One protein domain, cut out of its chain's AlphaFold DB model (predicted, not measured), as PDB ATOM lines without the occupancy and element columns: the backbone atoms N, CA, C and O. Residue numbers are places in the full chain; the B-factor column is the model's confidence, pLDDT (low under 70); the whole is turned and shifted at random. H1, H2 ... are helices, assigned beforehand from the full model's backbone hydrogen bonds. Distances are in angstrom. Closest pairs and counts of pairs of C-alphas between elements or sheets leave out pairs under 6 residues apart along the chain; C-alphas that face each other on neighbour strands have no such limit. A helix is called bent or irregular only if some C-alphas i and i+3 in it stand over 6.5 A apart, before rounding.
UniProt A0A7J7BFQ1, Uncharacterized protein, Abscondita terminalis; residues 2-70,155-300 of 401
ATOM      1  N   ASN A   2     -38.651 -59.481  -3.312       63.28
ATOM      2  CA  ASN A   2     -38.512 -60.755  -2.578       63.28
ATOM      3  C   ASN A   2     -38.148 -61.936  -3.498       63.28
ATOM      4  O   ASN A   2     -37.280 -62.733  -3.166       63.28
ATOM      5  N   GLU A   3     -38.710 -61.986  -4.707       71.62
ATOM      6  CA  GLU A   3     -38.347 -62.993  -5.717       71.62
ATOM      7  C   GLU A   3     -36.882 -62.897  -6.176       71.62
ATOM      8  O   GLU A   3     -36.230 -63.920  -6.375       71.62
ATOM      9  N   LEU A   4     -36.328 -61.682  -6.263       69.94
ATOM     10  CA  LEU A   4     -34.920 -61.467  -6.603       69.94
ATOM     11  C   LEU A   4     -34.002 -61.969  -5.480       69.94
ATOM     12  O   LEU A   4     -33.040 -62.678  -5.753       69.94
ATOM     13  N   PHE A   5     -34.326 -61.669  -4.219       70.06
ATOM     14  CA  PHE A   5     -33.585 -62.200  -3.068       70.06
ATOM     15  C   PHE A   5     -33.682 -63.726  -2.974       70.06
ATOM     16  O   PHE A   5     -32.674 -64.389  -2.754       70.06
ATOM     17  N   ASN A   6     -34.860 -64.302  -3.223       72.56
ATOM     18  CA  ASN A   6     -35.049 -65.754  -3.227       72.56
ATOM     19  C   ASN A   6     -34.248 -66.456  -4.331       72.56
ATOM     20  O   ASN A   6     -33.872 -67.616  -4.171       72.56
ATOM     21  N   LYS A   7     -33.974 -65.767  -5.444       78.94
ATOM     22  CA  LYS A   7     -33.139 -66.284  -6.536       78.94
ATOM     23  C   LYS A   7     -31.647 -66.278  -6.203       78.94
ATOM     24  O   LYS A   7     -30.903 -67.106  -6.724       78.94
ATOM     25  N   TYR A   8     -31.236 -65.390  -5.302       76.56
ATOM     26  CA  TYR A   8     -29.873 -65.282  -4.794       76.56
ATOM     27  C   TYR A   8     -29.855 -65.444  -3.265       76.56
ATOM     28  O   TYR A   8     -29.494 -64.508  -2.551       76.56
ATOM     29  N   PRO A   9     -30.226 -66.628  -2.735       64.62
ATOM     30  CA  PRO A   9     -30.343 -66.849  -1.291       64.62
ATOM     31  C   PRO A   9     -28.975 -66.927  -0.588       64.62
ATOM     32  O   PRO A   9     -28.907 -67.017   0.635       64.62
ATOM     33  N   GLY A  10     -27.884 -66.948  -1.363       68.06
ATOM     34  CA  GLY A  10     -26.516 -67.058  -0.882       68.06
ATOM     35  C   GLY A  10     -25.815 -65.713  -0.692       68.06
ATOM     36  O   GLY A  10     -26.193 -64.676  -1.228       68.06
ATOM     37  N   VAL A  11     -24.725 -65.780   0.061       78.25
ATOM     38  CA  VAL A  11     -23.727 -64.724   0.240       78.25
ATOM     39  C   VAL A  11     -23.004 -64.494  -1.092       78.25
ATOM     40  O   VAL A  11     -22.277 -65.372  -1.556       78.25
ATOM     41  N   ILE A  12     -23.195 -63.321  -1.706       82.00
ATOM     42  CA  ILE A  12     -22.444 -62.919  -2.902       82.00
ATOM     43  C   ILE A  12     -21.214 -62.137  -2.455       82.00
ATOM     44  O   ILE A  12     -21.337 -61.064  -1.864       82.00
ATOM     45  N   ARG A  13     -20.029 -62.670  -2.755       89.44
ATOM     46  CA  ARG A  13     -18.736 -62.010  -2.536       89.44
ATOM     47  C   ARG A  13     -18.145 -61.626  -3.881       89.44
ATOM     48  O   ARG A  13     -18.292 -62.376  -4.839       89.44
ATOM     49  N   CYS A  14     -17.500 -60.469  -3.938       89.88
ATOM     50  CA  CYS A  14     -17.016 -59.901  -5.187       89.88
ATOM     51  C   CYS A  14     -15.846 -58.951  -4.924       89.88
ATOM     52  O   CYS A  14     -15.868 -58.220  -3.932       89.88
ATOM     53  N   SER A  15     -14.844 -58.926  -5.803       93.31
ATOM     54  CA  SER A  15     -13.805 -57.887  -5.798       93.31
ATOM     55  C   SER A  15     -14.188 -56.667  -6.650       93.31
ATOM     56  O   SER A  15     -15.228 -56.650  -7.312       93.31
ATOM     57  N   ASP A  16     -13.333 -55.640  -6.653       91.62
ATOM     58  CA  ASP A  16     -13.470 -54.478  -7.543       91.62
ATOM     59  C   ASP A  16     -13.399 -54.874  -9.028       91.62
ATOM     60  O   ASP A  16     -14.038 -54.237  -9.862       91.62
ATOM     61  N   GLU A  17     -12.627 -55.909  -9.368       93.25
ATOM     62  CA  GLU A  17     -12.436 -56.391 -10.740       93.25
ATOM     63  C   GLU A  17     -13.639 -57.195 -11.256       93.25
ATOM     64  O   GLU A  17     -13.913 -57.212 -12.455       93.25
ATOM     65  N   GLU A  18     -14.365 -57.855 -10.355       96.19
ATOM     66  CA  GLU A  18     -15.484 -58.746 -10.682       96.19
ATOM     67  C   GLU A  18     -16.842 -58.018 -10.686       96.19
ATOM     68  O   GLU A  18     -17.810 -58.508 -11.277       96.19
ATOM     69  N   ILE A  19     -16.925 -56.831 -10.066       96.75
ATOM     70  CA  ILE A  19     -18.202 -56.179  -9.719       96.75
ATOM     71  C   ILE A  19     -19.069 -55.832 -10.922       96.75
ATOM     72  O   ILE A  19     -20.296 -55.882 -10.839       96.75
ATOM     73  N   HIS A  20     -18.458 -55.507 -12.059       97.62
ATOM     74  CA  HIS A  20     -19.186 -55.202 -13.288       97.62
ATOM     75  C   HIS A  20     -19.880 -56.436 -13.860       97.62
ATOM     76  O   HIS A  20     -21.038 -56.348 -14.268       97.62
ATOM     77  N   GLU A  21     -19.210 -57.585 -13.865       97.31
ATOM     78  CA  GLU A  21     -19.803 -58.831 -14.354       97.31
ATOM     79  C   GLU A  21     -20.843 -59.371 -13.370       97.31
ATOM     80  O   GLU A  21     -21.916 -59.810 -13.787       97.31
ATOM     81  N   GLU A  22     -20.584 -59.267 -12.066       96.38
ATOM     82  CA  GLU A  22     -21.543 -59.690 -11.045       96.38
ATOM     83  C   GLU A  22     -22.811 -58.825 -11.054       96.38
ATOM     84  O   GLU A  22     -23.925 -59.351 -11.015       96.38
ATOM     85  N   PHE A  23     -22.659 -57.506 -11.231       97.12
ATOM     86  CA  PHE A  23     -23.786 -56.608 -11.469       97.12
ATOM     87  C   PHE A  23     -24.626 -57.076 -12.662       97.12
ATOM     88  O   PHE A  23     -25.849 -57.167 -12.556       97.12
ATOM     89  N   LEU A  24     -23.987 -57.392 -13.795       97.06
ATOM     90  CA  LEU A  24     -24.704 -57.767 -15.011       97.06
ATOM     91  C   LEU A  24     -25.496 -59.066 -14.837       97.06
ATOM     92  O   LEU A  24     -26.623 -59.137 -15.323       97.06
ATOM     93  N   LYS A  25     -24.954 -60.065 -14.127       95.06
ATOM     94  CA  LYS A  25     -25.662 -61.324 -13.833       95.06
ATOM     95  C   LYS A  25     -26.965 -61.074 -13.080       95.06
ATOM     96  O   LYS A  25     -28.000 -61.598 -13.474       95.06
ATOM     97  N   ILE A  26     -26.929 -60.250 -12.034       92.00
ATOM     98  CA  ILE A  26     -28.121 -59.921 -11.235       92.00
ATOM     99  C   ILE A  26     -29.077 -59.026 -12.029       92.00
ATOM    100  O   ILE A  26     -30.295 -59.200 -11.965       92.00
ATOM    101  N   TYR A  27     -28.541 -58.110 -12.840       95.25
ATOM    102  CA  TYR A  27     -29.333 -57.231 -13.698       95.25
ATOM    103  C   TYR A  27     -30.118 -57.984 -14.788       95.25
ATOM    104  O   TYR A  27     -31.080 -57.438 -15.318       95.25
ATOM    105  N   GLN A  28     -29.805 -59.250 -15.098       94.62
ATOM    106  CA  GLN A  28     -30.650 -60.086 -15.972       94.62
ATOM    107  C   GLN A  28     -32.073 -60.288 -15.429       94.62
ATOM    108  O   GLN A  28     -32.939 -60.732 -16.175       94.62
ATOM    109  N   HIS A  29     -32.301 -59.965 -14.153       92.75
ATOM    110  CA  HIS A  29     -33.595 -60.015 -13.476       92.75
ATOM    111  C   HIS A  29     -34.128 -58.616 -13.130       92.75
ATOM    112  O   HIS A  29     -34.770 -58.408 -12.093       92.75
ATOM    113  N   HIS A  30     -33.809 -57.622 -13.968       93.00
ATOM    114  CA  HIS A  30     -34.195 -56.226 -13.764       93.00
ATOM    115  C   HIS A  30     -35.714 -56.005 -13.766       93.00
ATOM    116  O   HIS A  30     -36.168 -55.008 -13.213       93.00
ATOM    117  N   GLU A  31     -36.510 -56.926 -14.312       93.50
ATOM    118  CA  GLU A  31     -37.973 -56.878 -14.294       93.50
ATOM    119  C   GLU A  31     -38.538 -56.737 -12.870       93.50
ATOM    120  O   GLU A  31     -39.430 -55.922 -12.636       93.50
ATOM    121  N   TYR A  32     -37.952 -57.422 -11.878       85.75
ATOM    122  CA  TYR A  32     -38.382 -57.309 -10.477       85.75
ATOM    123  C   TYR A  32     -38.028 -55.960  -9.846       85.75
ATOM    124  O   TYR A  32     -38.670 -55.537  -8.879       85.75
ATOM    125  N   ILE A  33     -36.966 -55.323 -10.347       86.12
ATOM    126  CA  ILE A  33     -36.529 -53.988  -9.932       86.12
ATOM    127  C   ILE A  33     -37.456 -52.941 -10.556       86.12
ATOM    128  O   ILE A  33     -37.884 -52.011  -9.876       86.12
ATOM    129  N   GLU A  34     -37.796 -53.104 -11.835       89.06
ATOM    130  CA  GLU A  34     -38.706 -52.216 -12.557       89.06
ATOM    131  C   GLU A  34     -40.116 -52.239 -11.970       89.06
ATOM    132  O   GLU A  34     -40.694 -51.176 -11.768       89.06
ATOM    133  N   GLU A  35     -40.643 -53.412 -11.609       85.06
ATOM    134  CA  GLU A  35     -41.950 -53.514 -10.954       85.06
ATOM    135  C   GLU A  35     -41.977 -52.760  -9.611       85.06
ATOM    136  O   GLU A  35     -42.951 -52.081  -9.275       85.06
ATOM    137  N   TRP A  36     -40.894 -52.845  -8.829       82.50
ATOM    138  CA  TRP A  36     -40.767 -52.091  -7.580       82.50
ATOM    139  C   TRP A  36     -40.692 -50.581  -7.833       82.50
ATOM    140  O   TRP A  36     -41.374 -49.805  -7.162       82.50
ATOM    141  N   LEU A  37     -39.907 -50.166  -8.830       83.06
ATOM    142  CA  LEU A  37     -39.778 -48.766  -9.220       83.06
ATOM    143  C   LEU A  37     -41.112 -48.191  -9.721       83.06
ATOM    144  O   LEU A  37     -41.446 -47.047  -9.416       83.06
ATOM    145  N   ASP A  38     -41.914 -48.984 -10.426       83.69
ATOM    146  CA  ASP A  38     -43.251 -48.586 -10.873       83.69
ATOM    147  C   ASP A  38     -44.198 -48.375  -9.700       83.69
ATOM    148  O   ASP A  38     -44.918 -47.378  -9.656       83.69
ATOM    149  N   LYS A  39     -44.150 -49.246  -8.688       76.25
ATOM    150  CA  LYS A  39     -44.927 -49.050  -7.454       76.25
ATOM    151  C   LYS A  39     -44.519 -47.762  -6.733       76.25
ATOM    152  O   LYS A  39     -45.401 -47.030  -6.287       76.25
ATOM    153  N   LEU A  40     -43.219 -47.467  -6.662       74.00
ATOM    154  CA  LEU A  40     -42.691 -46.234  -6.065       74.00
ATOM    155  C   LEU A  40     -43.130 -44.977  -6.832       74.00
ATOM    156  O   LEU A  40     -43.473 -43.967  -6.226       74.00
ATOM    157  N   THR A  41     -43.102 -45.021  -8.161       71.69
ATOM    158  CA  THR A  41     -43.376 -43.849  -9.007       71.69
ATOM    159  C   THR A  41     -44.869 -43.608  -9.238       71.69
ATOM    160  O   THR A  41     -45.269 -42.461  -9.423       71.69
ATOM    161  N   PHE A  42     -45.699 -44.654  -9.180       65.69
ATOM    162  CA  PHE A  42     -47.149 -44.575  -9.388       65.69
ATOM    163  C   PHE A  42     -47.936 -44.278  -8.101       65.69
ATOM    164  O   PHE A  42     -49.039 -43.736  -8.162       65.69
ATOM    165  N   LYS A  43     -47.385 -44.606  -6.922       52.66
ATOM    166  CA  LYS A  43     -48.013 -44.331  -5.624       52.66
ATOM    167  C   LYS A  43     -47.178 -43.336  -4.824       52.66
ATOM    168  O   LYS A  43     -46.186 -43.707  -4.209       52.66
ATOM    169  N   LEU A  44     -47.685 -42.114  -4.656       50.81
ATOM    170  CA  LEU A  44     -47.297 -41.196  -3.565       50.81
ATOM    171  C   LEU A  44     -47.608 -41.764  -2.149       50.81
ATOM    172  O   LEU A  44     -47.647 -41.020  -1.174       50.81
ATOM    173  N   ASP A  45     -47.835 -43.077  -2.023       42.38
ATOM    174  CA  ASP A  45     -48.573 -43.736  -0.942       42.38
ATOM    175  C   ASP A  45     -47.792 -44.900  -0.292       42.38
ATOM    176  O   ASP A  45     -48.356 -45.784   0.347       42.38
ATOM    177  N   LEU A  46     -46.456 -44.907  -0.402       48.84
ATOM    178  CA  LEU A  46     -45.583 -45.837   0.343       48.84
ATOM    179  C   LEU A  46     -45.454 -45.497   1.836       48.84
ATOM    180  O   LEU A  46     -44.618 -46.075   2.544       48.84
ATOM    181  N   LYS A  47     -46.279 -44.576   2.349       46.25
ATOM    182  CA  LYS A  47     -46.272 -44.227   3.768       46.25
ATOM    183  C   LYS A  47     -46.542 -45.442   4.651       46.25
ATOM    184  O   LYS A  47     -46.023 -45.424   5.753       46.25
ATOM    185  N   ASN A  48     -47.218 -46.498   4.173       44.00
ATOM    186  CA  ASN A  48     -47.677 -47.644   4.981       44.00
ATOM    187  C   ASN A  48     -47.027 -49.015   4.669       44.00
ATOM    188  O   ASN A  48     -47.472 -50.015   5.217       44.00
ATOM    189  N   ASP A  49     -45.990 -49.093   3.827       53.19
ATOM    190  CA  ASP A  49     -45.334 -50.369   3.471       53.19
ATOM    191  C   ASP A  49     -44.195 -50.719   4.455       53.19
ATOM    192  O   ASP A  49     -43.146 -50.066   4.463       53.19
ATOM    193  N   GLU A  50     -44.418 -51.722   5.309       48.50
ATOM    194  CA  GLU A  50     -43.529 -52.131   6.407       48.50
ATOM    195  C   GLU A  50     -42.259 -52.874   5.940       48.50
ATOM    196  O   GLU A  50     -41.183 -52.663   6.501       48.50
ATOM    197  N   GLU A  51     -42.319 -53.642   4.849       48.19
ATOM    198  CA  GLU A  51     -41.145 -54.314   4.266       48.19
ATOM    199  C   GLU A  51     -40.240 -53.310   3.547       48.19
ATOM    200  O   GLU A  51     -39.016 -53.316   3.710       48.19
ATOM    201  N   ALA A  52     -40.834 -52.349   2.832       44.66
ATOM    202  CA  ALA A  52     -40.092 -51.221   2.292       44.66
ATOM    203  C   ALA A  52     -39.485 -50.366   3.420       44.66
ATOM    204  O   ALA A  52     -38.420 -49.777   3.216       44.66
ATOM    205  N   ARG A  53     -40.127 -50.270   4.601       50.34
ATOM    206  CA  ARG A  53     -39.538 -49.652   5.810       50.34
ATOM    207  C   ARG A  53     -38.379 -50.468   6.371       50.34
ATOM    208  O   ARG A  53     -37.429 -49.846   6.823       50.34
ATOM    209  N   GLN A  54     -38.405 -51.798   6.322       45.41
ATOM    210  CA  GLN A  54     -37.278 -52.631   6.755       45.41
ATOM    211  C   GLN A  54     -36.087 -52.574   5.794       45.41
ATOM    212  O   GLN A  54     -34.960 -52.442   6.258       45.41
ATOM    213  N   LEU A  55     -36.309 -52.584   4.476       43.31
ATOM    214  CA  LEU A  55     -35.245 -52.373   3.482       43.31
ATOM    215  C   LEU A  55     -34.645 -50.965   3.603       43.31
ATOM    216  O   LEU A  55     -33.425 -50.805   3.574       43.31
ATOM    217  N   ARG A  56     -35.502 -49.954   3.838       46.97
ATOM    218  CA  ARG A  56     -35.074 -48.609   4.250       46.97
ATOM    219  C   ARG A  56     -34.273 -48.658   5.534       46.97
ATOM    220  O   ARG A  56     -33.233 -48.028   5.590       46.97
ATOM    221  N   TYR A  57     -34.758 -49.351   6.562       41.78
ATOM    222  CA  TYR A  57     -34.086 -49.424   7.847       41.78
ATOM    223  C   TYR A  57     -32.716 -50.038   7.643       41.78
ATOM    224  O   TYR A  57     -31.767 -49.371   7.984       41.78
ATOM    225  N   GLN A  58     -32.565 -51.186   6.985       41.38
ATOM    226  CA  GLN A  58     -31.272 -51.839   6.740       41.38
ATOM    227  C   GLN A  58     -30.317 -50.988   5.879       41.38
ATOM    228  O   GLN A  58     -29.151 -50.833   6.238       41.38
ATOM    229  N   GLY A  59     -30.810 -50.356   4.805       35.59
ATOM    230  CA  GLY A  59     -30.024 -49.419   3.988       35.59
ATOM    231  C   GLY A  59     -29.632 -48.140   4.741       35.59
ATOM    232  O   GLY A  59     -28.492 -47.682   4.650       35.59
ATOM    233  N   ASN A  60     -30.542 -47.606   5.561       38.38
ATOM    234  CA  ASN A  60     -30.315 -46.439   6.407       38.38
ATOM    235  C   ASN A  60     -29.590 -46.781   7.704       38.38
ATOM    236  O   ASN A  60     -29.003 -45.876   8.272       38.38
ATOM    237  N   THR A  61     -29.568 -48.020   8.202       39.59
ATOM    238  CA  THR A  61     -28.784 -48.382   9.390       39.59
ATOM    239  C   THR A  61     -27.324 -48.348   8.993       39.59
ATOM    240  O   THR A  61     -26.568 -47.751   9.730       39.59
ATOM    241  N   LEU A  62     -26.938 -48.794   7.787       39.31
ATOM    242  CA  LEU A  62     -25.583 -48.561   7.257       39.31
ATOM    243  C   LEU A  62     -25.243 -47.070   7.057       39.31
ATOM    244  O   LEU A  62     -24.087 -46.683   7.205       39.31
ATOM    245  N   TYR A  63     -26.233 -46.231   6.732       34.50
ATOM    246  CA  TYR A  63     -26.069 -44.777   6.601       34.50
ATOM    247  C   TYR A  63     -26.021 -44.052   7.958       34.50
ATOM    248  O   TYR A  63     -25.261 -43.110   8.136       34.50
ATOM    249  N   THR A  64     -26.817 -44.492   8.933       37.47
ATOM    250  CA  THR A  64     -27.034 -43.814  10.217       37.47
ATOM    251  C   THR A  64     -26.171 -44.367  11.343       37.47
ATOM    252  O   THR A  64     -25.880 -43.617  12.263       37.47
ATOM    253  N   SER A  65     -25.707 -45.616  11.302       39.00
ATOM    254  CA  SER A  65     -24.821 -46.168  12.337       39.00
ATOM    255  C   SER A  65     -23.389 -45.640  12.214       39.00
ATOM    256  O   SER A  65     -22.754 -45.385  13.235       39.00
ATOM    257  N   ASN A  66     -22.932 -45.374  10.986       37.28
ATOM    258  CA  ASN A  66     -21.688 -44.655  10.709       37.28
ATOM    259  C   ASN A  66     -21.794 -43.147  10.990       37.28
ATOM    260  O   ASN A  66     -20.800 -42.520  11.339       37.28
ATOM    261  N   ALA A  67     -23.000 -42.577  10.887       37.75
ATOM    262  CA  ALA A  67     -23.267 -41.149  11.060       37.75
ATOM    263  C   ALA A  67     -23.564 -40.703  12.495       37.75
ATOM    264  O   ALA A  67     -23.114 -39.653  12.941       37.75
ATOM    265  N   ARG A  68     -24.383 -41.472  13.222       35.09
ATOM    266  CA  ARG A  68     -25.045 -41.001  14.451       35.09
ATOM    267  C   ARG A  68     -24.204 -41.129  15.713       35.09
ATOM    268  O   ARG A  68     -24.635 -40.661  16.759       35.09
ATOM    269  N   LYS A  69     -23.026 -41.756  15.659       34.16
ATOM    270  CA  LYS A  69     -22.153 -41.869  16.842       34.16
ATOM    271  C   LYS A  69     -21.021 -40.842  16.883       34.16
ATOM    272  O   LYS A  69     -20.434 -40.646  17.942       34.16
ATOM    273  N   ALA A  70     -20.806 -40.103  15.792       32.41
ATOM    274  CA  ALA A  70     -19.861 -38.987  15.755       32.41
ATOM    275  C   ALA A  70     -20.449 -37.673  16.317       32.41
ATOM    276  O   ALA A  70     -19.702 -36.806  16.760       32.41
ATOM    277  N   THR A 155     -33.343 -24.803   4.039       84.44
ATOM    278  CA  THR A 155     -32.544 -23.633   4.429       84.44
ATOM    279  C   THR A 155     -31.154 -23.654   3.801       84.44
ATOM    280  O   THR A 155     -30.368 -22.732   4.019       84.44
ATOM    281  N   LYS A 156     -30.825 -24.678   3.000       87.88
ATOM    282  CA  LYS A 156     -29.522 -24.832   2.341       87.88
ATOM    283  C   LYS A 156     -29.685 -24.892   0.825       87.88
ATOM    284  O   LYS A 156     -30.560 -25.576   0.302       87.88
ATOM    285  N   CYS A 157     -28.817 -24.183   0.108       92.56
ATOM    286  CA  CYS A 157     -28.740 -24.270  -1.344       92.56
ATOM    287  C   CYS A 157     -28.357 -25.694  -1.763       92.56
ATOM    288  O   CYS A 157     -27.328 -26.219  -1.337       92.56
ATOM    289  N   TYR A 158     -29.135 -26.287  -2.665       94.00
ATOM    290  CA  TYR A 158     -28.923 -27.654  -3.143       94.00
ATOM    291  C   TYR A 158     -27.608 -27.849  -3.931       94.00
ATOM    292  O   TYR A 158     -27.124 -28.974  -4.055       94.00
ATOM    293  N   ASN A 159     -27.021 -26.762  -4.452       95.12
ATOM    294  CA  ASN A 159     -25.782 -26.785  -5.242       95.12
ATOM    295  C   ASN A 159     -24.510 -26.499  -4.427       95.12
ATOM    296  O   ASN A 159     -23.468 -27.072  -4.721       95.12
ATOM    297  N   CYS A 160     -24.577 -25.619  -3.422       92.75
ATOM    298  CA  CYS A 160     -23.384 -25.120  -2.717       92.75
ATOM    299  C   CYS A 160     -23.506 -25.097  -1.188       92.75
ATOM    300  O   CYS A 160     -22.663 -24.521  -0.516       92.75
ATOM    301  N   LEU A 161     -24.593 -25.630  -0.615       91.00
ATOM    302  CA  LEU A 161     -24.857 -25.661   0.833       91.00
ATOM    303  C   LEU A 161     -24.848 -24.298   1.554       91.00
ATOM    304  O   LEU A 161     -24.983 -24.253   2.779       91.00
ATOM    305  N   LYS A 162     -24.765 -23.174   0.826       88.94
ATOM    306  CA  LYS A 162     -24.954 -21.829   1.385       88.94
ATOM    307  C   LYS A 162     -26.329 -21.746   2.051       88.94
ATOM    308  O   LYS A 162     -27.320 -22.187   1.467       88.94
ATOM    309  N   THR A 163     -26.393 -21.172   3.253       87.12
ATOM    310  CA  THR A 163     -27.672 -20.864   3.907       87.12
ATOM    311  C   THR A 163     -28.473 -19.897   3.038       87.12
ATOM    312  O   THR A 163     -27.939 -18.880   2.591       87.12
ATOM    313  N   VAL A 164     -29.740 -20.212   2.787       84.75
ATOM    314  CA  VAL A 164     -30.635 -19.394   1.965       84.75
ATOM    315  C   VAL A 164     -31.749 -18.800   2.818       84.75
ATOM    316  O   VAL A 164     -32.481 -19.523   3.482       84.75
ATOM    317  N   PHE A 165     -31.874 -17.473   2.779       83.56
ATOM    318  CA  PHE A 165     -32.976 -16.724   3.404       83.56
ATOM    319  C   PHE A 165     -34.034 -16.311   2.376       83.56
ATOM    320  O   PHE A 165     -35.221 -16.262   2.675       83.56
ATOM    321  N   SER A 166     -33.591 -16.057   1.146       87.44
ATOM    322  CA  SER A 166     -34.427 -15.897  -0.036       87.44
ATOM    323  C   SER A 166     -33.953 -16.926  -1.045       87.44
ATOM    324  O   SER A 166     -32.783 -16.917  -1.428       87.44
ATOM    325  N   SER A 167     -34.831 -17.846  -1.425       89.62
ATOM    326  CA  SER A 167     -34.479 -18.976  -2.272       89.62
ATOM    327  C   SER A 167     -35.293 -18.979  -3.557       89.62
ATOM    328  O   SER A 167     -36.407 -18.455  -3.613       89.62
ATOM    329  N   ILE A 168     -34.729 -19.577  -4.603       91.75
ATOM    330  CA  ILE A 168     -35.467 -19.881  -5.826       91.75
ATOM    331  C   ILE A 168     -35.634 -21.399  -5.949       91.75
ATOM    332  O   ILE A 168     -34.665 -22.138  -5.747       91.75
ATOM    333  N   PRO A 169     -36.830 -21.906  -6.278       90.56
ATOM    334  CA  PRO A 169     -37.043 -23.339  -6.409       90.56
ATOM    335  C   PRO A 169     -36.489 -23.868  -7.737       90.56
ATOM    336  O   PRO A 169     -36.219 -23.119  -8.693       90.56
ATOM    337  N   CYS A 170     -36.366 -25.193  -7.828       87.75
ATOM    338  CA  CYS A 170     -36.317 -25.855  -9.128       87.75
ATOM    339  C   CYS A 170     -37.562 -25.493  -9.959       87.75
ATOM    340  O   CYS A 170     -38.649 -25.276  -9.431       87.75
ATOM    341  N   LYS A 171     -37.402 -25.425 -11.285       84.94
ATOM    342  CA  LYS A 171     -38.507 -25.114 -12.209       84.94
ATOM    343  C   LYS A 171     -39.492 -26.274 -12.398       84.94
ATOM    344  O   LYS A 171     -40.555 -26.063 -12.966       84.94
ATOM    345  N   TYR A 172     -39.116 -27.480 -11.973       82.56
ATOM    346  CA  TYR A 172     -39.831 -28.715 -12.300       82.56
ATOM    347  C   TYR A 172     -40.249 -29.520 -11.069       82.56
ATOM    348  O   TYR A 172     -41.331 -30.093 -11.071       82.56
ATOM    349  N   CYS A 173     -39.431 -29.559 -10.010       81.12
ATOM    350  CA  CYS A 173     -39.829 -30.145  -8.732       81.12
ATOM    351  C   CYS A 173     -39.948 -29.068  -7.651       81.12
ATOM    352  O   CYS A 173     -39.234 -28.069  -7.659       81.12
ATOM    353  N   THR A 174     -40.824 -29.298  -6.677       75.25
ATOM    354  CA  THR A 174     -41.029 -28.413  -5.518       75.25
ATOM    355  C   THR A 174     -40.166 -28.804  -4.314       75.25
ATOM    356  O   THR A 174     -40.351 -28.281  -3.221       75.25
ATOM    357  N   LYS A 175     -39.229 -29.747  -4.496       80.50
ATOM    358  CA  LYS A 175     -38.458 -30.382  -3.414       80.50
ATOM    359  C   LYS A 175     -37.130 -29.706  -3.100       80.50
ATOM    360  O   LYS A 175     -36.579 -29.941  -2.032       80.50
ATOM    361  N   ILE A 176     -36.588 -28.926  -4.033       88.06
ATOM    362  CA  ILE A 176     -35.251 -28.351  -3.894       88.06
ATOM    363  C   ILE A 176     -35.256 -26.854  -4.156       88.06
ATOM    364  O   ILE A 176     -36.064 -26.337  -4.933       88.06
ATOM    365  N   ILE A 177     -34.284 -26.186  -3.549       91.50
ATOM    366  CA  ILE A 177     -34.113 -24.745  -3.624       91.50
ATOM    367  C   ILE A 177     -32.646 -24.372  -3.843       91.50
ATOM    368  O   ILE A 177     -31.725 -25.132  -3.531       91.50
ATOM    369  N   TYR A 178     -32.437 -23.166  -4.352       93.88
ATOM    370  CA  TYR A 178     -31.132 -22.609  -4.675       93.88
ATOM    371  C   TYR A 178     -30.999 -21.190  -4.131       93.88
ATOM    372  O   TYR A 178     -32.000 -20.499  -3.938       93.88
ATOM    373  N   CYS A 179     -29.759 -20.750  -3.906       94.12
ATOM    374  CA  CYS A 179     -29.481 -19.372  -3.504       94.12
ATOM    375  C   CYS A 179     -29.691 -18.366  -4.642       94.12
ATOM    376  O   CYS A 179     -30.037 -17.222  -4.374       94.12
ATOM    377  N   ASP A 180     -29.493 -18.785  -5.893       94.81
ATOM    378  CA  ASP A 180     -29.599 -17.939  -7.080       94.81
ATOM    379  C   ASP A 180     -29.737 -18.773  -8.372       94.81
ATOM    380  O   ASP A 180     -29.687 -20.010  -8.369       94.81
ATOM    381  N   GLU A 181     -29.929 -18.070  -9.492       95.94
ATOM    382  CA  GLU A 181     -30.072 -18.645 -10.837       95.94
ATOM    383  C   GLU A 181     -28.826 -19.394 -11.312       95.94
ATOM    384  O   GLU A 181     -28.945 -20.381 -12.042       95.94
ATOM    385  N   HIS A 182     -27.640 -18.955 -10.886       96.94
ATOM    386  CA  HIS A 182     -26.384 -19.583 -11.268       96.94
ATOM    387  C   HIS A 182     -26.286 -20.986 -10.666       96.94
ATOM    388  O   HIS A 182     -26.132 -21.959 -11.403       96.94
ATOM    389  N   CYS A 183     -26.495 -21.111  -9.352       96.44
ATOM    390  CA  CYS A 183     -26.526 -22.399  -8.663       96.44
ATOM    391  C   CYS A 183     -27.618 -23.326  -9.209       96.44
ATOM    392  O   CYS A 183     -27.400 -24.535  -9.311       96.44
ATOM    393  N   ARG A 184     -28.785 -22.783  -9.585       95.44
ATOM    394  CA  ARG A 184     -29.852 -23.573 -10.215       95.44
ATOM    395  C   ARG A 184     -29.421 -24.141 -11.567       95.44
ATOM    396  O   ARG A 184     -29.605 -25.333 -11.804       95.44
ATOM    397  N   GLY A 185     -28.861 -23.303 -12.441       96.00
ATOM    398  CA  GLY A 185     -28.411 -23.706 -13.775       96.00
ATOM    399  C   GLY A 185     -27.238 -24.685 -13.736       96.00
ATOM    400  O   GLY A 185     -27.286 -25.733 -14.376       96.00
ATOM    401  N   GLU A 186     -26.219 -24.391 -12.928       96.25
ATOM    402  CA  GLU A 186     -25.046 -25.252 -12.763       96.25
ATOM    403  C   GLU A 186     -25.442 -26.642 -12.243       96.25
ATOM    404  O   GLU A 186     -25.040 -27.664 -12.805       96.25
ATOM    405  N   CYS A 187     -26.277 -26.689 -11.202       96.00
ATOM    406  CA  CYS A 187     -26.748 -27.947 -10.643       96.00
ATOM    407  C   CYS A 187     -27.612 -28.726 -11.636       96.00
ATOM    408  O   CYS A 187     -27.467 -29.943 -11.727       96.00
ATOM    409  N   TRP A 188     -28.490 -28.046 -12.386       94.56
ATOM    410  CA  TRP A 188     -29.308 -28.675 -13.424       94.56
ATOM    411  C   TRP A 188     -28.442 -29.397 -14.450       94.56
ATOM    412  O   TRP A 188     -28.680 -30.573 -14.726       94.56
ATOM    413  N   GLU A 189     -27.404 -28.730 -14.955       93.81
ATOM    414  CA  GLU A 189     -26.531 -29.303 -15.974       93.81
ATOM    415  C   GLU A 189     -25.661 -30.446 -15.464       93.81
ATOM    416  O   GLU A 189     -25.461 -31.426 -16.187       93.81
ATOM    417  N   LYS A 190     -25.176 -30.349 -14.224       92.88
ATOM    418  CA  LYS A 190     -24.313 -31.375 -13.632       92.88
ATOM    419  C   LYS A 190     -25.093 -32.594 -13.155       92.88
ATOM    420  O   LYS A 190     -24.677 -33.720 -13.406       92.88
ATOM    421  N   PHE A 191     -26.214 -32.380 -12.469       95.56
ATOM    422  CA  PHE A 191     -26.870 -33.429 -11.690       95.56
ATOM    423  C   PHE A 191     -28.396 -33.381 -11.771       95.56
ATOM    424  O   PHE A 191     -29.021 -34.370 -12.152       95.56
ATOM    425  N   HIS A 192     -29.019 -32.248 -11.433       95.25
ATOM    426  CA  HIS A 192     -30.432 -32.236 -11.069       95.25
ATOM    427  C   HIS A 192     -31.379 -32.614 -12.216       95.25
ATOM    428  O   HIS A 192     -32.424 -33.204 -11.952       95.25
ATOM    429  N   LYS A 193     -31.006 -32.396 -13.487       93.75
ATOM    430  CA  LYS A 193     -31.810 -32.871 -14.632       93.75
ATOM    431  C   LYS A 193     -32.021 -34.390 -14.639       93.75
ATOM    432  O   LYS A 193     -33.030 -34.871 -15.144       93.75
ATOM    433  N   TRP A 194     -31.100 -35.137 -14.032       96.44
ATOM    434  CA  TRP A 194     -31.184 -36.585 -13.847       96.44
ATOM    435  C   TRP A 194     -31.840 -36.975 -12.517       96.44
ATOM    436  O   TRP A 194     -32.339 -38.085 -12.378       96.44
ATOM    437  N   GLU A 195     -31.879 -36.073 -11.537       95.62
ATOM    438  CA  GLU A 195     -32.394 -36.329 -10.184       95.62
ATOM    439  C   GLU A 195     -33.851 -35.913  -9.996       95.62
ATOM    440  O   GLU A 195     -34.522 -36.414  -9.096       95.62
ATOM    441  N   CYS A 196     -34.330 -34.973 -10.811       90.38
ATOM    442  CA  CYS A 196     -35.554 -34.217 -10.571       90.38
ATOM    443  C   CYS A 196     -36.807 -35.092 -10.451       90.38
ATOM    444  O   CYS A 196     -37.639 -34.848  -9.577       90.38
ATOM    445  N   PHE A 197     -36.956 -36.116 -11.294       87.75
ATOM    446  CA  PHE A 197     -38.080 -37.052 -11.176       87.75
ATOM    447  C   PHE A 197     -37.945 -37.929  -9.923       87.75
ATOM    448  O   PHE A 197     -38.890 -38.048  -9.150       87.75
ATOM    449  N   GLY A 198     -36.739 -38.436  -9.653       89.19
ATOM    450  CA  GLY A 198     -36.419 -39.203  -8.448       89.19
ATOM    451  C   GLY A 198     -36.693 -38.436  -7.151       89.19
ATOM    452  O   GLY A 198     -37.129 -39.027  -6.169       89.19
ATOM    453  N   MET A 199     -36.511 -37.111  -7.143       87.44
ATOM    454  CA  MET A 199     -36.884 -36.266  -6.003       87.44
ATOM    455  C   MET A 199     -38.400 -36.209  -5.785       87.44
ATOM    456  O   MET A 199     -38.852 -36.209  -4.644       87.44
ATOM    457  N   GLN A 200     -39.198 -36.190  -6.854       82.44
ATOM    458  CA  GLN A 200     -40.662 -36.128  -6.757       82.44
ATOM    459  C   GLN A 200     -41.267 -37.427  -6.213       82.44
ATOM    460  O   GLN A 200     -42.256 -37.372  -5.485       82.44
ATOM    461  N   CYS A 201     -40.652 -38.574  -6.508       81.06
ATOM    462  CA  CYS A 201     -41.061 -39.876  -5.972       81.06
ATOM    463  C   CYS A 201     -40.253 -40.326  -4.741       81.06
ATOM    464  O   CYS A 201     -40.365 -41.473  -4.325       81.06
ATOM    465  N   ASN A 202     -39.441 -39.445  -4.144       80.00
ATOM    466  CA  ASN A 202     -38.575 -39.740  -2.993       80.00
ATOM    467  C   ASN A 202     -37.602 -40.924  -3.197       80.00
ATOM    468  O   ASN A 202     -37.136 -41.519  -2.227       80.00
ATOM    469  N   LEU A 203     -37.244 -41.263  -4.438       83.62
ATOM    470  CA  LEU A 203     -36.318 -42.356  -4.752       83.62
ATOM    471  C   LEU A 203     -34.990 -42.222  -4.001       83.62
ATOM    472  O   LEU A 203     -34.502 -43.185  -3.417       83.62
ATOM    473  N   TRP A 204     -34.418 -41.019  -3.992       85.75
ATOM    474  CA  TRP A 204     -33.110 -40.758  -3.392       85.75
ATOM    475  C   TRP A 204     -33.098 -40.948  -1.873       85.75
ATOM    476  O   TRP A 204     -32.086 -41.374  -1.327       85.75
ATOM    477  N   TYR A 205     -34.238 -40.726  -1.212       81.81
ATOM    478  CA  TYR A 205     -34.417 -41.080   0.195       81.81
ATOM    479  C   TYR A 205     -34.375 -42.599   0.395       81.81
ATOM    480  O   TYR A 205     -33.694 -43.092   1.288       81.81
ATOM    481  N   HIS A 206     -35.077 -43.354  -0.455       75.50
ATOM    482  CA  HIS A 206     -35.144 -44.815  -0.354       75.50
ATOM    483  C   HIS A 206     -33.823 -45.515  -0.692       75.50
ATOM    484  O   HIS A 206     -33.555 -46.590  -0.166       75.50
ATOM    485  N   ILE A 207     -33.014 -44.913  -1.563       78.38
ATOM    486  CA  ILE A 207     -31.737 -45.464  -2.031       78.38
ATOM    487  C   ILE A 207     -30.557 -45.084  -1.121       78.38
ATOM    488  O   ILE A 207     -29.504 -45.728  -1.173       78.38
ATOM    489  N   GLY A 208     -30.709 -44.063  -0.272       82.69
ATOM    490  CA  GLY A 208     -29.698 -43.671   0.708       82.69
ATOM    491  C   GLY A 208     -28.351 -43.352   0.054       82.69
ATOM    492  O   GLY A 208     -28.265 -42.509  -0.839       82.69
ATOM    493  N   ILE A 209     -27.289 -44.053   0.463       81.56
ATOM    494  CA  ILE A 209     -25.915 -43.821  -0.021       81.56
ATOM    495  C   ILE A 209     -25.733 -44.059  -1.535       81.56
ATOM    496  O   ILE A 209     -24.780 -43.563  -2.138       81.56
ATOM    497  N   GLY A 210     -26.673 -44.747  -2.192       87.69
ATOM    498  CA  GLY A 210     -26.695 -44.827  -3.652       87.69
ATOM    499  C   GLY A 210     -26.912 -43.468  -4.331       87.69
ATOM    500  O   GLY A 210     -26.493 -43.290  -5.470       87.69
ATOM    501  N   PHE A 211     -27.489 -42.479  -3.639       92.06
ATOM    502  CA  PHE A 211     -27.668 -41.130  -4.172       92.06
ATOM    503  C   PHE A 211     -26.332 -40.383  -4.392       92.06
ATOM    504  O   PHE A 211     -26.057 -39.980  -5.529       92.06
ATOM    505  N   PRO A 212     -25.443 -40.232  -3.388       94.06
ATOM    506  CA  PRO A 212     -24.104 -39.700  -3.635       94.06
ATOM    507  C   PRO A 212     -23.276 -40.581  -4.585       94.06
ATOM    508  O   PRO A 212     -22.507 -40.038  -5.378       94.06
ATOM    509  N   ALA A 213     -23.460 -41.910  -4.589       95.56
ATOM    510  CA  ALA A 213     -22.775 -42.801  -5.535       95.56
ATOM    511  C   ALA A 213     -23.178 -42.526  -6.992       95.56
ATOM    512  O   ALA A 213     -22.333 -42.481  -7.887       95.56
ATOM    513  N   PHE A 214     -24.467 -42.277  -7.225       96.38
ATOM    514  CA  PHE A 214     -24.988 -41.838  -8.511       96.38
ATOM    515  C   PHE A 214     -24.330 -40.524  -8.960       96.38
ATOM    516  O   PHE A 214     -23.796 -40.460 -10.070       96.38
ATOM    517  N   ARG A 215     -24.282 -39.500  -8.091       96.75
ATOM    518  CA  ARG A 215     -23.587 -38.234  -8.397       96.75
ATOM    519  C   ARG A 215     -22.117 -38.459  -8.736       96.75
ATOM    520  O   ARG A 215     -21.614 -37.860  -9.686       96.75
ATOM    521  N   ALA A 216     -21.443 -39.330  -7.988       96.19
ATOM    522  CA  ALA A 216     -20.054 -39.694  -8.236       96.19
ATOM    523  C   ALA A 216     -19.849 -40.291  -9.636       96.19
ATOM    524  O   ALA A 216     -18.923 -39.867 -10.322       96.19
ATOM    525  N   VAL A 217     -20.727 -41.192 -10.094       95.81
ATOM    526  CA  VAL A 217     -20.659 -41.743 -11.460       95.81
ATOM    527  C   VAL A 217     -20.920 -40.672 -12.513       95.81
ATOM    528  O   VAL A 217     -20.141 -40.552 -13.456       95.81
ATOM    529  N   VAL A 218     -21.973 -39.862 -12.351       94.50
ATOM    530  CA  VAL A 218     -22.293 -38.798 -13.319       94.50
ATOM    531  C   VAL A 218     -21.122 -37.837 -13.468       94.50
ATOM    532  O   VAL A 218     -20.743 -37.531 -14.593       94.50
ATOM    533  N   LYS A 219     -20.516 -37.403 -12.355       94.06
ATOM    534  CA  LYS A 219     -19.333 -36.542 -12.397       94.06
ATOM    535  C   LYS A 219     -18.135 -37.290 -12.989       94.06
ATOM    536  O   LYS A 219     -17.509 -36.783 -13.908       94.06
ATOM    537  N   GLY A 220     -17.825 -38.492 -12.512       92.75
ATOM    538  CA  GLY A 220     -16.635 -39.248 -12.910       92.75
ATOM    539  C   GLY A 220     -16.583 -39.652 -14.385       92.75
ATOM    540  O   GLY A 220     -15.500 -39.709 -14.956       92.75
ATOM    541  N   MET A 221     -17.730 -39.900 -15.022       87.88
ATOM    542  CA  MET A 221     -17.780 -40.332 -16.426       87.88
ATOM    543  C   MET A 221     -17.518 -39.212 -17.439       87.88
ATOM    544  O   MET A 221     -17.103 -39.490 -18.561       87.88
ATOM    545  N   VAL A 222     -17.791 -37.954 -17.087       83.50
ATOM    546  CA  VAL A 222     -17.648 -36.820 -18.024       83.50
ATOM    547  C   VAL A 222     -16.631 -35.786 -17.584       83.50
ATOM    548  O   VAL A 222     -16.365 -34.838 -18.318       83.50
ATOM    549  N   SER A 223     -16.083 -35.931 -16.383       77.00
ATOM    550  CA  SER A 223     -15.150 -34.957 -15.858       77.00
ATOM    551  C   SER A 223     -13.723 -35.260 -16.299       77.00
ATOM    552  O   SER A 223     -13.226 -36.367 -16.114       77.00
ATOM    553  N   GLU A 224     -13.036 -34.232 -16.794       70.38
ATOM    554  CA  GLU A 224     -11.571 -34.208 -16.922       70.38
ATOM    555  C   GLU A 224     -10.884 -33.940 -15.562       70.38
ATOM    556  O   GLU A 224      -9.661 -33.860 -15.473       70.38
ATOM    557  N   ASP A 225     -11.675 -33.799 -14.489       68.88
ATOM    558  CA  ASP A 225     -11.226 -33.584 -13.110       68.88
ATOM    559  C   ASP A 225     -10.361 -34.753 -12.623       68.88
ATOM    560  O   ASP A 225     -10.823 -35.888 -12.450       68.88
ATOM    561  N   ASN A 226      -9.096 -34.446 -12.341       75.62
ATOM    562  CA  ASN A 226      -8.132 -35.391 -11.793       75.62
ATOM    563  C   ASN A 226      -8.573 -35.967 -10.433       75.62
ATOM    564  O   ASN A 226      -8.144 -37.072 -10.088       75.62
ATOM    565  N   MET A 227      -9.478 -35.306  -9.698       87.06
ATOM    566  CA  MET A 227     -10.002 -35.780  -8.414       87.06
ATOM    567  C   MET A 227     -10.780 -37.087  -8.529       87.06
ATOM    568  O   MET A 227     -10.797 -37.865  -7.574       87.06
ATOM    569  N   TYR A 228     -11.372 -37.387  -9.693       91.12
ATOM    570  CA  TYR A 228     -12.025 -38.683  -9.884       91.12
ATOM    571  C   TYR A 228     -11.023 -39.840  -9.789       91.12
ATOM    572  O   TYR A 228     -11.355 -40.890  -9.249       91.12
ATOM    573  N   SER A 229      -9.777 -39.647 -10.241       88.56
ATOM    574  CA  SER A 229      -8.743 -40.680 -10.120       88.56
ATOM    575  C   SER A 229      -8.396 -40.977  -8.657       88.56
ATOM    576  O   SER A 229      -8.283 -42.147  -8.293       88.56
ATOM    577  N   TYR A 230      -8.323 -39.946  -7.807       89.06
ATOM    578  CA  TYR A 230      -8.127 -40.101  -6.363       89.06
ATOM    579  C   TYR A 230      -9.321 -40.813  -5.720       89.06
ATOM    580  O   TYR A 230      -9.130 -41.790  -4.999       89.06
ATOM    581  N   PHE A 231     -10.548 -40.385  -6.037       93.12
ATOM    582  CA  PHE A 231     -11.770 -41.011  -5.530       93.12
ATOM    583  C   PHE A 231     -11.885 -42.489  -5.940       93.12
ATOM    584  O   PHE A 231     -12.101 -43.357  -5.100       93.12
ATOM    585  N   ASN A 232     -11.683 -42.806  -7.219       92.38
ATOM    586  CA  ASN A 232     -11.833 -44.165  -7.740       92.38
ATOM    587  C   ASN A 232     -10.758 -45.138  -7.206       92.38
ATOM    588  O   ASN A 232     -10.936 -46.356  -7.295       92.38
ATOM    589  N   GLN A 233      -9.673 -44.618  -6.622       90.44
ATOM    590  CA  GLN A 233      -8.641 -45.389  -5.923       90.44
ATOM    591  C   GLN A 233      -8.893 -45.530  -4.414       90.44
ATOM    592  O   GLN A 233      -8.088 -46.164  -3.728       90.44
ATOM    593  N   LEU A 234      -9.945 -44.928  -3.852       93.31
ATOM    594  CA  LEU A 234     -10.292 -45.132  -2.445       93.31
ATOM    595  C   LEU A 234     -10.734 -46.574  -2.189       93.31
ATOM    596  O   LEU A 234     -11.204 -47.271  -3.089       93.31
ATOM    597  N   VAL A 235     -10.558 -47.025  -0.949       93.31
ATOM    598  CA  VAL A 235     -10.852 -48.408  -0.559       93.31
ATOM    599  C   VAL A 235     -12.360 -48.650  -0.609       93.31
ATOM    600  O   VAL A 235     -13.118 -47.905   0.001       93.31
ATOM    601  N   SER A 236     -12.794 -49.697  -1.311       93.44
ATOM    602  CA  SER A 236     -14.197 -50.138  -1.354       93.44
ATOM    603  C   SER A 236     -14.528 -51.185  -0.283       93.44
ATOM    604  O   SER A 236     -15.679 -51.326   0.106       93.44
ATOM    605  N   ASN A 237     -13.526 -51.961   0.151       92.94
ATOM    606  CA  ASN A 237     -13.682 -53.178   0.953       92.94
ATOM    607  C   ASN A 237     -14.654 -54.226   0.363       92.94
ATOM    608  O   ASN A 237     -15.025 -55.151   1.082       92.94
ATOM    609  N   LEU A 238     -15.008 -54.160  -0.930       92.25
ATOM    610  CA  LEU A 238     -15.934 -55.112  -1.569       92.25
ATOM    611  C   LEU A 238     -15.526 -56.575  -1.331       92.25
ATOM    612  O   LEU A 238     -16.346 -57.389  -0.916       92.25
ATOM    613  N   SER A 239     -14.234 -56.880  -1.472       93.38
ATOM    614  CA  SER A 239     -13.689 -58.231  -1.271       93.38
ATOM    615  C   SER A 239     -13.791 -58.754   0.166       93.38
ATOM    616  O   SER A 239     -13.625 -59.951   0.395       93.38
ATOM    617  N   LYS A 240     -14.051 -57.872   1.138       91.38
ATOM    618  CA  LYS A 240     -14.225 -58.210   2.556       91.38
ATOM    619  C   LYS A 240     -15.693 -58.239   2.985       91.38
ATOM    620  O   LYS A 240     -15.984 -58.697   4.087       91.38
ATOM    621  N   MET A 241     -16.610 -57.747   2.150       86.69
ATOM    622  CA  MET A 241     -18.038 -57.752   2.451       86.69
ATOM    623  C   MET A 241     -18.579 -59.177   2.439       86.69
ATOM    624  O   MET A 241     -18.280 -59.969   1.544       86.69
ATOM    625  N   GLU A 242     -19.427 -59.496   3.415       84.75
ATOM    626  CA  GLU A 242     -20.115 -60.781   3.422       84.75
ATOM    627  C   GLU A 242     -21.107 -60.871   2.269       84.75
ATOM    628  O   GLU A 242     -21.153 -61.893   1.606       84.75
ATOM    629  N   ASN A 243     -21.879 -59.821   1.986       84.25
ATOM    630  CA  ASN A 243     -22.873 -59.864   0.920       84.25
ATOM    631  C   ASN A 243     -22.963 -58.535   0.164       84.25
ATOM    632  O   ASN A 243     -23.420 -57.535   0.714       84.25
ATOM    633  N   VAL A 244     -22.576 -58.539  -1.115       86.69
ATOM    634  CA  VAL A 244     -22.629 -57.352  -1.987       86.69
ATOM    635  C   VAL A 244     -23.986 -57.158  -2.675       86.69
ATOM    636  O   VAL A 244     -24.233 -56.099  -3.258       86.69
ATOM    637  N   LEU A 245     -24.890 -58.145  -2.597       84.25
ATOM    638  CA  LEU A 245     -26.187 -58.128  -3.285       84.25
ATOM    639  C   LEU A 245     -27.019 -56.855  -3.017       84.25
ATOM    640  O   LEU A 245     -27.535 -56.290  -3.984       84.25
ATOM    641  N   PRO A 246     -27.132 -56.327  -1.778       83.88
ATOM    642  CA  PRO A 246     -27.886 -55.093  -1.533       83.88
ATOM    643  C   PRO A 246     -27.332 -53.875  -2.287       83.88
ATOM    644  O   PRO A 246     -28.099 -53.011  -2.725       83.88
ATOM    645  N   LEU A 247     -26.008 -53.810  -2.477       88.00
ATOM    646  CA  LEU A 247     -25.359 -52.717  -3.207       88.00
ATOM    647  C   LEU A 247     -25.655 -52.833  -4.707       88.00
ATOM    648  O   LEU A 247     -26.017 -51.840  -5.338       88.00
ATOM    649  N   ILE A 248     -25.583 -54.054  -5.251       88.06
ATOM    650  CA  ILE A 248     -25.905 -54.350  -6.656       88.06
ATOM    651  C   ILE A 248     -27.371 -54.035  -6.956       88.06
ATOM    652  O   ILE A 248     -27.675 -53.410  -7.969       88.06
ATOM    653  N   ILE A 249     -28.284 -54.410  -6.059       85.38
ATOM    654  CA  ILE A 249     -29.708 -54.090  -6.176       85.38
ATOM    655  C   ILE A 249     -29.923 -52.575  -6.191       85.38
ATOM    656  O   ILE A 249     -30.635 -52.070  -7.057       85.38
ATOM    657  N   SER A 250     -29.286 -51.842  -5.274       86.88
ATOM    658  CA  SER A 250     -29.393 -50.377  -5.209       86.88
ATOM    659  C   SER A 250     -28.898 -49.725  -6.504       86.88
ATOM    660  O   SER A 250     -29.566 -48.851  -7.060       86.88
ATOM    661  N   ALA A 251     -27.771 -50.199  -7.039       94.69
ATOM    662  CA  ALA A 251     -27.271 -49.781  -8.343       94.69
ATOM    663  C   ALA A 251     -28.239 -50.142  -9.482       94.69
ATOM    664  O   ALA A 251     -28.466 -49.330 -10.377       94.69
ATOM    665  N   GLY A 252     -28.853 -51.326  -9.431       94.62
ATOM    666  CA  GLY A 252     -29.843 -51.789 -10.400       94.62
ATOM    667  C   GLY A 252     -31.078 -50.894 -10.430       94.62
ATOM    668  O   GLY A 252     -31.515 -50.507 -11.511       94.62
ATOM    669  N   VAL A 253     -31.582 -50.480  -9.262       91.38
ATOM    670  CA  VAL A 253     -32.680 -49.505  -9.158       91.38
ATOM    671  C   VAL A 253     -32.296 -48.186  -9.824       91.38
ATOM    672  O   VAL A 253     -33.073 -47.667 -10.626       91.38
ATOM    673  N   ILE A 254     -31.099 -47.656  -9.546       96.50
ATOM    674  CA  ILE A 254     -30.627 -46.406 -10.161       96.50
ATOM    675  C   ILE A 254     -30.527 -46.561 -11.684       96.50
ATOM    676  O   ILE A 254     -30.985 -45.688 -12.420       96.50
ATOM    677  N   VAL A 255     -29.982 -47.675 -12.181       98.44
ATOM    678  CA  VAL A 255     -29.877 -47.945 -13.622       98.44
ATOM    679  C   VAL A 255     -31.258 -48.038 -14.276       98.44
ATOM    680  O   VAL A 255     -31.481 -47.397 -15.305       98.44
ATOM    681  N   CYS A 256     -32.202 -48.779 -13.689       96.88
ATOM    682  CA  CYS A 256     -33.577 -48.863 -14.191       96.88
ATOM    683  C   CYS A 256     -34.260 -47.490 -14.192       96.88
ATOM    684  O   CYS A 256     -34.869 -47.110 -15.191       96.88
ATOM    685  N   TYR A 257     -34.083 -46.702 -13.129       96.19
ATOM    686  CA  TYR A 257     -34.579 -45.330 -13.050       96.19
ATOM    687  C   TYR A 257     -34.016 -44.444 -14.166       96.19
ATOM    688  O   TYR A 257     -34.781 -43.783 -14.873       96.19
ATOM    689  N   LEU A 258     -32.698 -44.469 -14.383       97.62
ATOM    690  CA  LEU A 258     -32.054 -43.674 -15.426       97.62
ATOM    691  C   LEU A 258     -32.535 -44.068 -16.824       97.62
ATOM    692  O   LEU A 258     -32.731 -43.183 -17.657       97.62
ATOM    693  N   LYS A 259     -32.753 -45.362 -17.087       96.75
ATOM    694  CA  LYS A 259     -33.273 -45.846 -18.377       96.75
ATOM    695  C   LYS A 259     -34.732 -45.458 -18.606       96.75
ATOM    696  O   LYS A 259     -35.086 -45.093 -19.722       96.75
ATOM    697  N   LYS A 260     -35.575 -45.569 -17.576       94.81
ATOM    698  CA  LYS A 260     -37.032 -45.439 -17.706       94.81
ATOM    699  C   LYS A 260     -37.530 -44.002 -17.597       94.81
ATOM    700  O   LYS A 260     -38.484 -43.633 -18.275       94.81
ATOM    701  N   HIS A 261     -36.892 -43.191 -16.756       91.88
ATOM    702  CA  HIS A 261     -37.407 -41.874 -16.372       91.88
ATOM    703  C   HIS A 261     -36.491 -40.709 -16.748       91.88
ATOM    704  O   HIS A 261     -36.786 -39.564 -16.408       91.88
ATOM    705  N   THR A 262     -35.385 -40.966 -17.447       95.19
ATOM    706  CA  THR A 262     -34.469 -39.910 -17.888       95.19
ATOM    707  C   THR A 262     -33.950 -40.172 -19.298       95.19
ATOM    708  O   THR A 262     -34.075 -41.267 -19.836       95.19
ATOM    709  N   THR A 263     -33.303 -39.173 -19.897       95.19
ATOM    710  CA  THR A 263     -32.579 -39.333 -21.167       95.19
ATOM    711  C   THR A 263     -31.087 -39.629 -20.969       95.19
ATOM    712  O   THR A 263     -30.311 -39.461 -21.910       95.19
ATOM    713  N   PHE A 264     -30.661 -40.047 -19.770       96.75
ATOM    714  CA  PHE A 264     -29.246 -40.203 -19.410       96.75
ATOM    715  C   PHE A 264     -28.500 -41.157 -20.349       96.75
ATOM    716  O   PHE A 264     -27.470 -40.784 -20.903       96.75
ATOM    717  N   PHE A 265     -29.047 -42.351 -20.605       96.69
ATOM    718  CA  PHE A 265     -28.414 -43.349 -21.480       96.69
ATOM    719  C   PHE A 265     -28.306 -42.894 -22.945       96.69
ATOM    720  O   PHE A 265     -27.350 -43.252 -23.628       96.69
ATOM    721  N   ASN A 266     -29.242 -42.061 -23.414       95.56
ATOM    722  CA  ASN A 266     -29.187 -41.448 -24.748       95.56
ATOM    723  C   ASN A 266     -28.180 -40.296 -24.824       95.56
ATOM    724  O   ASN A 266     -27.674 -39.981 -25.899       95.56
ATOM    725  N   TRP A 267     -27.952 -39.613 -23.705       95.38
ATOM    726  CA  TRP A 267     -26.984 -38.532 -23.604       95.38
ATOM    727  C   TRP A 267     -25.559 -39.083 -23.503       95.38
ATOM    728  O   TRP A 267     -24.702 -38.697 -24.296       95.38
ATOM    729  N   ILE A 268     -25.315 -40.034 -22.597       95.25
ATOM    730  CA  ILE A 268     -23.975 -40.581 -22.361       95.25
ATOM    731  C   ILE A 268     -23.464 -41.394 -23.555       95.25
ATOM    732  O   ILE A 268     -22.279 -41.329 -23.863       95.25
ATOM    733  N   SER A 269     -24.345 -42.076 -24.294       95.50
ATOM    734  CA  SER A 269     -23.976 -42.807 -25.515       95.50
ATOM    735  C   SER A 269     -23.520 -41.901 -26.661       95.50
ATOM    736  O   SER A 269     -22.938 -42.382 -27.622       95.50
ATOM    737  N   LYS A 270     -23.761 -40.587 -26.589       94.44
ATOM    738  CA  LYS A 270     -23.243 -39.618 -27.569       94.44
ATOM    739  C   LYS A 270     -21.895 -39.036 -27.160       94.44
ATOM    740  O   LYS A 270     -21.263 -38.340 -27.953       94.44
ATOM    741  N   HIS A 271     -21.457 -39.281 -25.929       93.75
ATOM    742  CA  HIS A 271     -20.170 -38.810 -25.451       93.75
ATOM    743  C   HIS A 271     -19.045 -39.587 -26.146       93.75
ATOM    744  O   HIS A 271     -19.105 -40.812 -26.233       93.75
ATOM    745  N   LYS A 272     -17.996 -38.891 -26.603       92.94
ATOM    746  CA  LYS A 272     -16.899 -39.470 -27.407       92.94
ATOM    747  C   LYS A 272     -16.278 -40.728 -26.787       92.94
ATOM    748  O   LYS A 272     -15.910 -41.647 -27.502       92.94
ATOM    749  N   MET A 273     -16.162 -40.767 -25.461       91.44
ATOM    750  CA  MET A 273     -15.579 -41.906 -24.737       91.44
ATOM    751  C   MET A 273     -16.465 -43.163 -24.759       91.44
ATOM    752  O   MET A 273     -15.969 -44.270 -24.578       91.44
ATOM    753  N   TYR A 274     -17.770 -42.997 -24.972       94.75
ATOM    754  CA  TYR A 274     -18.769 -44.048 -24.799       94.75
ATOM    755  C   TYR A 274     -19.601 -44.311 -26.058       94.75
ATOM    756  O   TYR A 274     -20.502 -45.145 -26.027       94.75
ATOM    757  N   SER A 275     -19.298 -43.641 -27.174       91.88
ATOM    758  CA  SER A 275     -20.072 -43.732 -28.416       91.88
ATOM    759  C   SER A 275     -20.053 -45.106 -29.076       91.88
ATOM    760  O   SER A 275     -20.956 -45.433 -29.840       91.88
ATOM    761  N   GLU A 276     -19.048 -45.919 -28.764       94.88
ATOM    762  CA  GLU A 276     -18.913 -47.287 -29.271       94.88
ATOM    763  C   GLU A 276     -19.517 -48.337 -28.324       94.88
ATOM    764  O   GLU A 276     -19.572 -49.524 -28.649       94.88
ATOM    765  N   TYR A 277     -19.988 -47.931 -27.139       95.81
ATOM    766  CA  TYR A 277     -20.569 -48.863 -26.181       95.81
ATOM    767  C   TYR A 277     -21.999 -49.223 -26.592       95.81
ATOM    768  O   TYR A 277     -22.849 -48.362 -26.820       95.81
ATOM    769  N   THR A 278     -22.304 -50.522 -26.595       96.69
ATOM    770  CA  THR A 278     -23.694 -50.984 -26.666       96.69
ATOM    771  C   THR A 278     -24.464 -50.536 -25.421       96.69
ATOM    772  O   THR A 278     -23.884 -50.309 -24.355       96.69
ATOM    773  N   GLN A 279     -25.794 -50.476 -25.517       94.75
ATOM    774  CA  GLN A 279     -26.644 -50.156 -24.364       94.75
ATOM    775  C   GLN A 279     -26.391 -51.099 -23.179       94.75
ATOM    776  O   GLN A 279     -26.315 -50.647 -22.039       94.75
ATOM    777  N   MET A 280     -26.189 -52.395 -23.436       96.25
ATOM    778  CA  MET A 280     -25.903 -53.358 -22.371       96.25
ATOM    779  C   MET A 280     -24.508 -53.161 -21.762       96.25
ATOM    780  O   MET A 280     -24.351 -53.255 -20.547       96.25
ATOM    781  N   ASN A 281     -23.501 -52.805 -22.569       97.19
ATOM    782  CA  ASN A 281     -22.166 -52.491 -22.055       97.19
ATOM    783  C   ASN A 281     -22.176 -51.231 -21.179       97.19
ATOM    784  O   ASN A 281     -21.472 -51.193 -20.171       97.19
ATOM    785  N   LEU A 282     -22.990 -50.224 -21.524       97.56
ATOM    786  CA  LEU A 282     -23.212 -49.050 -20.676       97.56
ATOM    787  C   LEU A 282     -23.901 -49.423 -19.367       97.56
ATOM    788  O   LEU A 282     -23.462 -48.984 -18.311       97.56
ATOM    789  N   VAL A 283     -24.948 -50.250 -19.424       98.31
ATOM    790  CA  VAL A 283     -25.652 -50.755 -18.235       98.31
ATOM    791  C   VAL A 283     -24.687 -51.467 -17.292       98.31
ATOM    792  O   VAL A 283     -24.639 -51.126 -16.112       98.31
ATOM    793  N   ARG A 284     -23.877 -52.392 -17.821       98.25
ATOM    794  CA  ARG A 284     -22.848 -53.103 -17.058       98.25
ATOM    795  C   ARG A 284     -21.857 -52.132 -16.419       98.25
ATOM    796  O   ARG A 284     -21.609 -52.213 -15.220       98.25
ATOM    797  N   LEU A 285     -21.294 -51.222 -17.219       97.62
ATOM    798  CA  LEU A 285     -20.293 -50.258 -16.763       97.62
ATOM    799  C   LEU A 285     -20.851 -49.361 -15.655       97.62
ATOM    800  O   LEU A 285     -20.273 -49.286 -14.577       97.62
ATOM    801  N   ILE A 286     -21.979 -48.698 -15.914       98.12
ATOM    802  CA  ILE A 286     -22.597 -47.746 -14.989       98.12
ATOM    803  C   ILE A 286     -23.034 -48.461 -13.712       98.12
ATOM    804  O   ILE A 286     -22.704 -48.004 -12.624       98.12
ATOM    805  N   GLY A 287     -23.725 -49.595 -13.822       98.31
ATOM    806  CA  GLY A 287     -24.215 -50.337 -12.664       98.31
ATOM    807  C   GLY A 287     -23.104 -50.893 -11.774       98.31
ATOM    808  O   GLY A 287     -23.138 -50.707 -10.555       98.31
ATOM    809  N   GLY A 288     -22.071 -51.498 -12.369       98.12
ATOM    810  CA  GLY A 288     -20.899 -51.960 -11.625       98.12
ATOM    811  C   GLY A 288     -20.150 -50.810 -10.949       98.12
ATOM    812  O   GLY A 288     -19.813 -50.898  -9.768       98.12
ATOM    813  N   THR A 289     -19.973 -49.678 -11.641       97.88
ATOM    814  CA  THR A 289     -19.310 -48.497 -11.064       97.88
ATOM    815  C   THR A 289     -20.140 -47.855  -9.947       97.88
ATOM    816  O   THR A 289     -19.574 -47.506  -8.915       97.88
ATOM    817  N   ILE A 290     -21.472 -47.756 -10.078       98.12
ATOM    818  CA  ILE A 290     -22.344 -47.297  -8.980       98.12
ATOM    819  C   ILE A 290     -22.185 -48.224  -7.772       98.12
ATOM    820  O   ILE A 290     -22.019 -47.738  -6.657       98.12
ATOM    821  N   THR A 291     -22.187 -49.542  -7.986       96.25
ATOM    822  CA  THR A 291     -22.018 -50.532  -6.910       96.25
ATOM    823  C   THR A 291     -20.687 -50.340  -6.180       96.25
ATOM    824  O   THR A 291     -20.657 -50.257  -4.952       96.25
ATOM    825  N   LYS A 292     -19.589 -50.184  -6.931       97.38
ATOM    826  CA  LYS A 292     -18.272 -49.871  -6.367       97.38
ATOM    827  C   LYS A 292     -18.287 -48.561  -5.577       97.38
ATOM    828  O   LYS A 292     -17.769 -48.515  -4.465       97.38
ATOM    829  N   HIS A 293     -18.882 -47.499  -6.115       96.94
ATOM    830  CA  HIS A 293     -18.917 -46.201  -5.441       96.94
ATOM    831  C   HIS A 293     -19.793 -46.196  -4.191       96.94
ATOM    832  O   HIS A 293     -19.453 -45.501  -3.238       96.94
ATOM    833  N   ILE A 294     -20.866 -46.990  -4.150       92.31
ATOM    834  CA  ILE A 294     -21.627 -47.234  -2.920       92.31
ATOM    835  C   ILE A 294     -20.689 -47.794  -1.842       92.31
ATOM    836  O   ILE A 294     -20.613 -47.229  -0.753       92.31
ATOM    837  N   ALA A 295     -19.931 -48.847  -2.162       91.75
ATOM    838  CA  ALA A 295     -18.987 -49.463  -1.230       91.75
ATOM    839  C   ALA A 295     -17.870 -48.491  -0.801       91.75
ATOM    840  O   ALA A 295     -17.558 -48.367   0.380       91.75
ATOM    841  N   GLN A 296     -17.317 -47.707  -1.733       94.75
ATOM    842  CA  GLN A 296     -16.333 -46.669  -1.405       94.75
ATOM    843  C   GLN A 296     -16.917 -45.587  -0.489       94.75
ATOM    844  O   GLN A 296     -16.267 -45.172   0.466       94.75
ATOM    845  N   LEU A 297     -18.146 -45.128  -0.722       90.88
ATOM    846  CA  LEU A 297     -18.769 -44.122   0.139       90.88
ATOM    847  C   LEU A 297     -19.029 -44.656   1.554       90.88
ATOM    848  O   LEU A 297     -18.875 -43.892   2.505       90.88
ATOM    849  N   GLN A 298     -19.340 -45.946   1.718       86.69
ATOM    850  CA  GLN A 298     -19.525 -46.559   3.044       86.69
ATOM    851  C   GLN A 298     -18.277 -46.457   3.926       86.69
ATOM    852  O   GLN A 298     -18.411 -46.341   5.139       86.69
ATOM    853  N   CYS A 299     -17.084 -46.465   3.325       86.31
ATOM    854  CA  CYS A 299     -15.821 -46.449   4.064       86.31
ATOM    855  C   CYS A 299     -15.092 -45.099   4.047       86.31
ATOM    856  O   CYS A 299     -14.138 -44.931   4.798       86.31
ATOM    857  N   ASN A 300     -15.469 -44.162   3.171       92.69
ATOM    858  CA  ASN A 300     -14.675 -42.946   2.951       92.69
ATOM    859  C   ASN A 300     -15.485 -41.647   3.022       92.69
ATOM    860  O   ASN A 300     -14.883 -40.574   3.048       92.69
TER     861      ASN A 300
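What this domain is: This is residues 2 to 70 and 155 to 300 of the 401 residues of an uncharacterized protein of Abscondita terminalis (UniProt A0A7J7BFQ1). Look first for a core of crossed helices: H9 and the longest helix, H11, cross each other, H2 and H7 pack on H11 from opposite sides, and H3 covers the side of H9 away from H11. Near one end of the longest axis, residues 155 to 180 and the arm H5a form a small head, joined to the core through the arm H5b; H1 lies toward the other end. The printed part has 215 residues with eleven named helices, H1 to H11 in chain order, and no named strand: all helix. It is compact, with a radius of gyration of the C-alphas of 17.4 A and spans of 52 by 45 by 37 A.

How they stand to each other: Start at H1, residues 2 to 7, close to but not clearly touching H3, residues 31 to 42; their closest C-alphas, Leu 4 and Tyr 32, are 6.7 A apart. H2, residues 19 to 27, touches H11, residues 279 to 300, at a steep tilt of 63 degrees, closest at C-alphas 20 and 288, 4.0 A. H3 touches the hub H9, residues 245 to 261, with residues 33 to 37 alone, closest at C-alphas 33 and 253, 6.0 A. H4, residues 50 to 65, only just touches H6, residues 203 to 207, with 3 pairs of C-alphas within 8 A, closest at 56 and 206, 6.0 A. H5, residues 181 to 200, was assigned as one helix by its hydrogen bonds but is bent, with C-alphas 190 and 193 7.7 A apart; its arms H5a, residues 181 to 190, and H5b, residues 193 to 200, are about perpendicular at 80 degrees. H5b is irregular, with C-alphas 194 and 197 7.4 A apart, and only just touches H9, with 3 pairs within 8 A, closest at 197 and 261, 7.1 A. H7, residues 210 to 222, touches H11 at a steep tilt of 59 degrees, closest at C-alphas 213 and 293, 5.1 A. H8, residues 227 to 232, is close to H7 but not clearly touching, at C-alphas 228 and 220, 5.5 A. H9 touches H11 at a steep tilt of 50 degrees, opposite ways, closest at C-alphas 251 and 287, 5.3 A. H10, residues 264 to 268, touches H9 only at the corner, and only just, with 3 pairs within 8 A, closest at 264 and 258, 6.0 A. Every O i to N i+4 pair is within hydrogen-bond range except in H5b (2 of 4), H7 (8 of 9) and H11 (17 of 18).

Where its parts are: Find C-alpha 2 at (-38.512, -60.755, -2.578), where H1 begins. H4 spans 20.5 A, with a kink of 36 degrees near residue 59. Find C-alpha 245 at (-26.187, -58.128, -3.285); H9 runs 23.7 A from there. H11 runs 30.7 A to C-alpha 300 at (-14.675, -42.946, 2.951).

The domain as a whole: The two farthest C-alphas, Gly 10 and Ser 166, are 51.8 A apart. Residues 71 to 154 are not printed, and C-alphas 70 and 155 are 22.9 A apart across this cut. The links H1 to H2 and H8 to H9 are long. Mean pLDDT of the printed part is 83.5; 34 residues are under 70, among them 42 to 70.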